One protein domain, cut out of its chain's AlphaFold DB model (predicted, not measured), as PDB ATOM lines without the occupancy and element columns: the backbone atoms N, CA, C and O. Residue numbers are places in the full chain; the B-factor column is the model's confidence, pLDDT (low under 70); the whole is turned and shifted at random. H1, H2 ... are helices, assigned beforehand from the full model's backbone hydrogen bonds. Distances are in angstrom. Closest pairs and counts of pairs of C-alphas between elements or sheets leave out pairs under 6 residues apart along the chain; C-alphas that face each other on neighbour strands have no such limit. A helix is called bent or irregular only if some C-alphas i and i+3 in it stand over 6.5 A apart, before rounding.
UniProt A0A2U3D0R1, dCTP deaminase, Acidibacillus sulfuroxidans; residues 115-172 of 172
ATOM      1  N   SER A 115      -4.577  15.560  21.980       83.50
ATOM      2  CA  SER A 115      -5.048  16.881  22.380       83.50
ATOM      3  C   SER A 115      -6.441  17.169  21.821       83.50
ATOM      4  O   SER A 115      -6.694  17.035  20.622       83.50
ATOM      5  N   LYS A 116      -7.334  17.623  22.702       85.50
ATOM      6  CA  LYS A 116      -8.680  18.105  22.370       85.50
ATOM      7  C   LYS A 116      -8.768  19.632  22.356       85.50
ATOM      8  O   LYS A 116      -9.860  20.172  22.485       85.50
ATOM      9  N   LEU A 117      -7.629  20.314  22.185       84.12
ATOM     10  CA  LEU A 117      -7.538  21.782  22.143       84.12
ATOM     11  C   LEU A 117      -8.469  22.404  21.089       84.12
ATOM     12  O   LEU A 117      -8.965  23.511  21.240       84.12
ATOM     13  N   HIS A 118      -8.734  21.680  20.004       80.56
ATOM     14  CA  HIS A 118      -9.665  22.126  18.975       80.56
ATOM     15  C   HIS A 118     -11.103  22.287  19.494       80.56
ATOM     16  O   HIS A 118     -11.866  23.008  18.870       80.56
ATOM     17  N   LEU A 119     -11.495  21.663  20.611       84.31
ATOM     18  CA  LEU A 119     -12.838  21.789  21.193       84.31
ATOM     19  C   LEU A 119     -12.997  23.025  22.092       84.31
ATOM     20  O   LEU A 119     -14.092  23.287  22.588       84.31
ATOM     21  N   ASP A 120     -11.917  23.755  22.353       83.50
ATOM     22  CA  ASP A 120     -11.920  24.957  23.179       83.50
ATOM     23  C   ASP A 120     -12.757  26.061  22.515       83.50
ATOM     24  O   ASP A 120     -12.699  26.265  21.300       83.50
ATOM     25  N   ALA A 121     -13.574  26.759  23.308       83.38
ATOM     26  CA  ALA A 121     -14.544  27.721  22.787       83.38
ATOM     27  C   ALA A 121     -13.842  28.898  22.097       83.38
ATOM     28  O   ALA A 121     -14.254  29.309  21.015       83.38
ATOM     29  N   GLU A 122     -12.745  29.371  22.681       84.12
ATOM     30  CA  GLU A 122     -11.885  30.414  22.136       84.12
ATOM     31  C   GLU A 122     -11.195  29.978  20.837       84.12
ATOM     32  O   GLU A 122     -11.063  30.772  19.907       84.12
ATOM     33  N   ILE A 123     -10.818  28.698  20.721       81.75
ATOM     34  CA  ILE A 123     -10.242  28.150  19.488       81.75
ATOM     35  C   ILE A 123     -11.317  28.067  18.405       81.75
ATOM     36  O   ILE A 123     -11.088  28.488  17.273       81.75
ATOM     37  N   GLN A 124     -12.517  27.598  18.745       81.00
ATOM     38  CA  GLN A 124     -13.652  27.569  17.823       81.00
ATOM     39  C   GLN A 124     -14.059  28.975  17.362       81.00
ATOM     40  O   GLN A 124     -14.365  29.169  16.187       81.00
ATOM     41  N   GLU A 125     -14.052  29.964  18.256       81.12
ATOM     42  CA  GLU A 125     -14.328  31.361  17.921       81.12
ATOM     43  C   GLU A 125     -13.255  31.941  16.994       81.12
ATOM     44  O   GLU A 125     -13.582  32.537  15.963       81.12
ATOM     45  N   PHE A 126     -11.979  31.682  17.288       78.75
ATOM     46  CA  PHE A 126     -10.876  32.079  16.420       78.75
ATOM     47  C   PHE A 126     -11.009  31.469  15.019       78.75
ATOM     48  O   PHE A 126     -10.908  32.185  14.023       78.75
ATOM     49  N   LEU A 127     -11.298  30.170  14.919       77.88
ATOM     50  CA  LEU A 127     -11.476  29.483  13.638       77.88
ATOM     51  C   LEU A 127     -12.656  30.056  12.838       77.88
ATOM     52  O   LEU A 127     -12.510  30.334  11.645       77.88
ATOM     53  N   LYS A 128     -13.784  30.342  13.501       79.19
ATOM     54  CA  LYS A 128     -14.930  31.029  12.881       79.19
ATOM     55  C   LYS A 128     -14.556  32.412  12.356       79.19
ATOM     56  O   LYS A 128     -14.939  32.749  11.239       79.19
ATOM     57  N   SER A 129     -13.756  33.182  13.101       77.38
ATOM     58  CA  SER A 129     -13.270  34.500  12.654       77.38
ATOM     59  C   SER A 129     -12.425  34.429  11.371       77.38
ATOM     60  O   SER A 129     -12.309  35.411  10.640       77.38
ATOM     61  N   LYS A 130     -11.849  33.255  11.076       79.56
ATOM     62  CA  LYS A 130     -11.065  32.963   9.867       79.56
ATOM     63  C   LYS A 130     -11.871  32.284   8.757       79.56
ATOM     64  O   LYS A 130     -11.285  31.854   7.769       79.56
ATOM     65  N   GLY A 131     -13.196  32.195   8.889       80.19
ATOM     66  CA  GLY A 131     -14.078  31.592   7.886       80.19
ATOM     67  C   GLY A 131     -14.166  30.063   7.948       80.19
ATOM     68  O   GLY A 131     -14.795  29.457   7.083       80.19
ATOM     69  N   VAL A 132     -13.586  29.424   8.970       74.12
ATOM     70  CA  VAL A 132     -13.721  27.979   9.194       74.12
ATOM     71  C   VAL A 132     -15.024  27.732   9.954       74.12
ATOM     72  O   VAL A 132     -15.154  28.082  11.125       74.12
ATOM     73  N   GLN A 133     -16.019  27.151   9.281       64.44
ATOM     74  CA  GLN A 133     -17.380  27.043   9.826       64.44
ATOM     75  C   GLN A 133     -17.505  26.061  11.008       64.44
ATOM     76  O   GLN A 133     -18.395  26.227  11.844       64.44
ATOM     77  N   LYS A 134     -16.616  25.062  11.100       56.72
ATOM     78  CA  LYS A 134     -16.480  24.126  12.229       56.72
ATOM     79  C   LYS A 134     -15.184  23.331  12.068       56.72
ATOM     80  O   LYS A 134     -14.979  22.760  11.002       56.72
ATOM     81  N   ALA A 135     -14.358  23.227  13.111       58.09
ATOM     82  CA  ALA A 135     -13.401  22.119  13.158       58.09
ATOM     83  C   ALA A 135     -14.194  20.868  13.539       58.09
ATOM     84  O   ALA A 135     -14.589  20.722  14.695       58.09
ATOM     85  N   SER A 136     -14.525  20.027  12.560       62.81
ATOM     86  CA  SER A 136     -15.027  18.684  12.848       62.81
ATOM     87  C   SER A 136     -13.930  17.860  13.533       62.81
ATOM     88  O   SER A 136     -12.744  18.187  13.424       62.81
ATOM     89  N   ASP A 137     -14.312  16.771  14.203       58.75
ATOM     90  CA  ASP A 137     -13.353  15.785  14.725       58.75
ATOM     91  C   ASP A 137     -12.406  15.290  13.612       58.75
ATOM     92  O   ASP A 137     -11.214  15.087  13.846       58.75
ATOM     93  N   ASP A 138     -12.912  15.200  12.376       60.88
ATOM     94  CA  ASP A 138     -12.121  14.871  11.187       60.88
ATOM     95  C   ASP A 138     -11.069  15.942  10.879       60.88
ATOM     96  O   ASP A 138      -9.910  15.612  10.653       60.88
ATOM     97  N   MET A 139     -11.420  17.228  10.966       65.06
ATOM     98  CA  MET A 139     -10.473  18.323  10.732       65.06
ATOM     99  C   MET A 139      -9.392  18.391  11.819       65.06
ATOM    100  O   MET A 139      -8.240  18.716  11.539       65.06
ATOM    101  N   ALA A 140      -9.734  18.073  13.069       60.72
ATOM    102  CA  ALA A 140      -8.759  18.005  14.154       60.72
ATOM    103  C   ALA A 140      -7.779  16.840  13.977       60.72
ATOM    104  O   ALA A 140      -6.581  16.982  14.239       60.72
ATOM    105  N   LYS A 141      -8.289  15.698  13.504       59.94
ATOM    106  CA  LYS A 141      -7.483  14.537  13.139       59.94
ATOM    107  C   LYS A 141      -6.571  14.855  11.953       59.94
ATOM    108  O   LYS A 141      -5.371  14.621  12.061       59.94
ATOM    109  N   GLU A 142      -7.100  15.452  10.888       67.12
ATOM    110  CA  GLU A 142      -6.331  15.881   9.713       67.12
ATOM    111  C   GLU A 142      -5.256  16.910  10.076       67.12
ATOM    112  O   GLU A 142      -4.115  16.790   9.634       67.12
ATOM    113  N   LEU A 143      -5.569  17.885  10.936       64.88
ATOM    114  CA  LEU A 143      -4.586  18.849  11.430       64.88
ATOM    115  C   LEU A 143      -3.496  18.157  12.260       64.88
ATOM    116  O   LEU A 143      -2.315  18.466  12.104       64.88
ATOM    117  N   GLY A 144      -3.872  17.210  13.122       63.16
ATOM    118  CA  GLY A 144      -2.922  16.402  13.883       63.16
ATOM    119  C   GLY A 144      -1.997  15.589  12.977       63.16
ATOM    120  O   GLY A 144      -0.779  15.602  13.163       63.16
ATOM    121  N   GLU A 145      -2.550  14.926  11.963       66.56
ATOM    122  CA  GLU A 145      -1.795  14.161  10.967       66.56
ATOM    123  C   GLU A 145      -0.868  15.064  10.141       66.56
ATOM    124  O   GLU A 145       0.311  14.738   9.970       66.56
ATOM    125  N   TYR A 146      -1.354  16.231   9.710       69.06
ATOM    126  CA  TYR A 146      -0.577  17.231   8.979       69.06
ATOM    127  C   TYR A 146       0.601  17.761   9.803       69.06
ATOM    128  O   TYR A 146       1.743  17.729   9.339       69.06
ATOM    129  N   LEU A 147       0.356  18.198  11.044       59.41
ATOM    130  CA  LEU A 147       1.398  18.713  11.936       59.41
ATOM    131  C   LEU A 147       2.455  17.645  12.233       59.41
ATOM    132  O   LEU A 147       3.652  17.919  12.133       59.41
ATOM    133  N   MET A 148       2.035  16.412  12.529       61.91
ATOM    134  CA  MET A 148       2.961  15.300  12.766       61.91
ATOM    135  C   MET A 148       3.770  14.944  11.516       61.91
ATOM    136  O   MET A 148       4.967  14.664  11.620       61.91
ATOM    137  N   GLY A 149       3.155  14.987  10.332       71.75
ATOM    138  CA  GLY A 149       3.857  14.834   9.059       71.75
ATOM    139  C   GLY A 149       4.925  15.911   8.864       71.75
ATOM    140  O   GLY A 149       6.065  15.601   8.513       71.75
ATOM    141  N   HIS A 150       4.592  17.164   9.174       75.00
ATOM    142  CA  HIS A 150       5.515  18.290   9.065       75.00
ATOM    143  C   HIS A 150       6.689  18.192  10.046       75.00
ATOM    144  O   HIS A 150       7.832  18.446   9.657       75.00
ATOM    145  N   ILE A 151       6.427  17.783  11.291       69.25
ATOM    146  CA  ILE A 151       7.456  17.538  12.313       69.25
ATOM    147  C   ILE A 151       8.423  16.451  11.834       69.25
ATOM    148  O   ILE A 151       9.633  16.669  11.840       69.25
ATOM    149  N   ARG A 152       7.909  15.317  11.336       73.50
ATOM    150  CA  ARG A 152       8.739  14.222  10.801       73.50
ATOM    151  C   ARG A 152       9.584  14.662   9.609       73.50
ATOM    152  O   ARG A 152      10.761  14.322   9.536       73.50
ATOM    153  N   ALA A 153       9.006  15.432   8.686       78.44
ATOM    154  CA  ALA A 153       9.728  15.944   7.525       78.44
ATOM    155  C   ALA A 153      10.863  16.900   7.931       78.44
ATOM    156  O   ALA A 153      11.962  16.820   7.385       78.44
ATOM    157  N   SER A 154      10.619  17.778   8.906       73.56
ATOM    158  CA  SER A 154      11.651  18.656   9.466       73.56
ATOM    159  C   SER A 154      12.745  17.878  10.196       73.56
ATOM    160  O   SER A 154      13.920  18.153   9.969       73.56
ATOM    161  N   ALA A 155      12.382  16.881  11.010       74.69
ATOM    162  CA  ALA A 155      13.341  16.025  11.708       74.69
ATOM    163  C   ALA A 155      14.241  15.258  10.728       74.69
ATOM    164  O   ALA A 155      15.455  15.228  10.905       74.69
ATOM    165  N   LYS A 156      13.666  14.717   9.645       82.44
ATOM    166  CA  LYS A 156      14.432  14.053   8.582       82.44
ATOM    167  C   LYS A 156      15.432  15.006   7.924       82.44
ATOM    168  O   LYS A 156      16.602  14.665   7.821       82.44
ATOM    169  N   ARG A 157      14.997  16.214   7.542       83.38
ATOM    170  CA  ARG A 157      15.895  17.222   6.947       83.38
ATOM    171  C   ARG A 157      17.058  17.579   7.869       83.38
ATOM    172  O   ARG A 157      18.182  17.682   7.401       83.38
ATOM    173  N   LEU A 158      16.793  17.763   9.162       78.81
ATOM    174  CA  LEU A 158      17.840  18.047  10.144       78.81
ATOM    175  C   LEU A 158      18.819  16.876  10.282       78.81
ATOM    176  O   LEU A 158      20.024  17.097  10.308       78.81
ATOM    177  N   ALA A 159      18.321  15.637  10.308       79.81
ATOM    178  CA  ALA A 159      19.170  14.450  10.342       79.81
ATOM    179  C   ALA A 159      20.049  14.321   9.085       79.81
ATOM    180  O   ALA A 159      21.214  13.948   9.194       79.81
ATOM    181  N   ASP A 160      19.517  14.655   7.907       87.44
ATOM    182  CA  ASP A 160      20.271  14.638   6.651       87.44
ATOM    183  C   ASP A 160      21.381  15.710   6.644       87.44
ATOM    184  O   ASP A 160      22.497  15.429   6.212       87.44
ATOM    185  N   ILE A 161      21.112  16.909   7.183       88.75
ATOM    186  CA  ILE A 161      22.119  17.976   7.349       88.75
ATOM    187  C   ILE A 161      23.249  17.514   8.275       88.75
ATOM    188  O   ILE A 161      24.415  17.601   7.903       88.75
ATOM    189  N   LEU A 162      22.908  16.971   9.447       80.38
ATOM    190  CA  LEU A 162      23.897  16.509  10.426       80.38
ATOM    191  C   LEU A 162      24.794  15.398   9.859       80.38
ATOM    192  O   LEU A 162      26.004  15.411  10.070       80.38
ATOM    193  N   ARG A 163      24.229  14.466   9.079       83.94
ATOM    194  CA  ARG A 163      25.008  13.419   8.393       83.94
ATOM    195  C   ARG A 163      25.973  13.996   7.358       83.94
ATOM    196  O   ARG A 163      27.118  13.559   7.294       83.94
ATOM    197  N   ALA A 164      25.538  14.987   6.579       84.81
ATOM    198  CA  ALA A 164      26.389  15.638   5.583       84.81
ATOM    199  C   ALA A 164      27.549  16.430   6.225       84.81
ATOM    200  O   ALA A 164      28.653  16.479   5.673       84.81
ATOM    201  N   GLU A 165      27.324  17.021   7.402       84.75
ATOM    202  CA  GLU A 165      28.366  17.691   8.190       84.75
ATOM    203  C   GLU A 165      29.393  16.692   8.749       84.75
ATOM    204  O   GLU A 165      30.597  16.932   8.636       84.75
ATOM    205  N   GLU A 166      28.952  15.541   9.271       80.25
ATOM    206  CA  GLU A 166      29.846  14.467   9.734       80.25
ATOM    207  C   GLU A 166      30.688  13.861   8.596       80.25
ATOM    208  O   GLU A 166      31.865  13.550   8.788       80.25
ATOM    209  N   GLU A 167      30.113  13.696   7.402       80.31
ATOM    210  CA  GLU A 167      30.832  13.205   6.218       80.31
ATOM    211  C   GLU A 167      31.855  14.226   5.700       80.31
ATOM    212  O   GLU A 167      32.958  13.846   5.301       80.31
ATOM    213  N   SER A 168      31.534  15.520   5.762       76.12
ATOM    214  CA  SER A 168      32.455  16.596   5.370       76.12
ATOM    215  C   SER A 168      33.637  16.732   6.336       76.12
ATOM    216  O   SER A 168      34.751  16.998   5.896       76.12
ATOM    217  N   GLN A 169      33.424  16.497   7.636       70.00
ATOM    218  CA  GLN A 169      34.487  16.516   8.652       70.00
ATOM    219  C   GLN A 169      35.395  15.278   8.623       70.00
ATOM    220  O   GLN A 169      36.525  15.349   9.087       70.00
ATOM    221  N   LYS A 170      34.928  14.140   8.091       69.38
ATOM    222  CA  LYS A 170      35.755  12.928   7.918       69.38
ATOM    223  C   LYS A 170      36.639  12.959   6.667       69.38
ATOM    224  O   LYS A 170      37.581  12.175   6.588       69.38
ATOM    225  N   ASN A 171      36.325  13.827   5.705       65.44
ATOM    226  CA  ASN A 171      36.990  13.908   4.402       65.44
ATOM    227  C   ASN A 171      37.917  15.134   4.242       65.44
ATOM    228  O   ASN A 171      38.437  15.344   3.145       65.44
ATOM    229  N   GLY A 172      38.114  15.936   5.295       54.16
ATOM    230  CA  GLY A 172      39.049  17.071   5.350       54.16
ATOM    231  C   GLY A 172      40.073  16.900   6.461       54.16
ATOM    232  O   GLY A 172      41.207  17.390   6.271       54.16
TER     233      GLY A 172
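What this domain is: This is residues 115 to 172 of the 172 residues of the protein "dCTP deaminase" of Acidibacillus sulfuroxidans (UniProt A0A2U3D0R1). From a small head, residues 145 to 170 of the long helix H2 stick out as a single straight arm, and the short helix H1 lies in the head, set crosswise to H2 and joined to its first residues by a loop, which gives the whole the outline of an L with one very long limb. The head holds H1, the loops before and after it, and the first turns of H2; residues 145 to 172 stand free. The printed part has 58 residues with two named helices, H1 then H2, and no named strand; the class is all helix. The whole is extended, with a radius of gyration of the C-alphas of 18.9 A and spans of 57 by 19 by 16 A.

Where its parts are: H2 is residues 137 to 170, 34 residues and 49.7 A from first to last C-alpha. It begins at C-alpha 137 (-13.353, 15.785, 14.725) and ends at C-alpha 170 (35.755, 12.928, 7.918), running mainly along x. H1 is residues 121 to 129, 12.3 A from first to last C-alpha. It begins at C-alpha 121 (-14.544, 27.721, 22.787), and its z falls to 12.654 at C-alpha 129.

How they stand to each other: H2 and H1 are apart, with no C-alpha of the one within 8 A of the other. A short link of 7 residues joins H1 to H2. Neither helix is bent. In H1 and H2 every O i to N i+4 pair is within hydrogen-bond range.

The domain as a whole: The C-alphas of Gln 133 and Gly 172, the two farthest apart, are 57.5 A from each other. Without the stretch that stands free, the body has 30 residues and spans 21 by 15 by 10 A. The printed part has no cut, and Gly 172 is the chain's last residue. The mean pLDDT of the printed part is 74.2; residues 133 to 148, residue 151 and residues 170 to 172 are under 70.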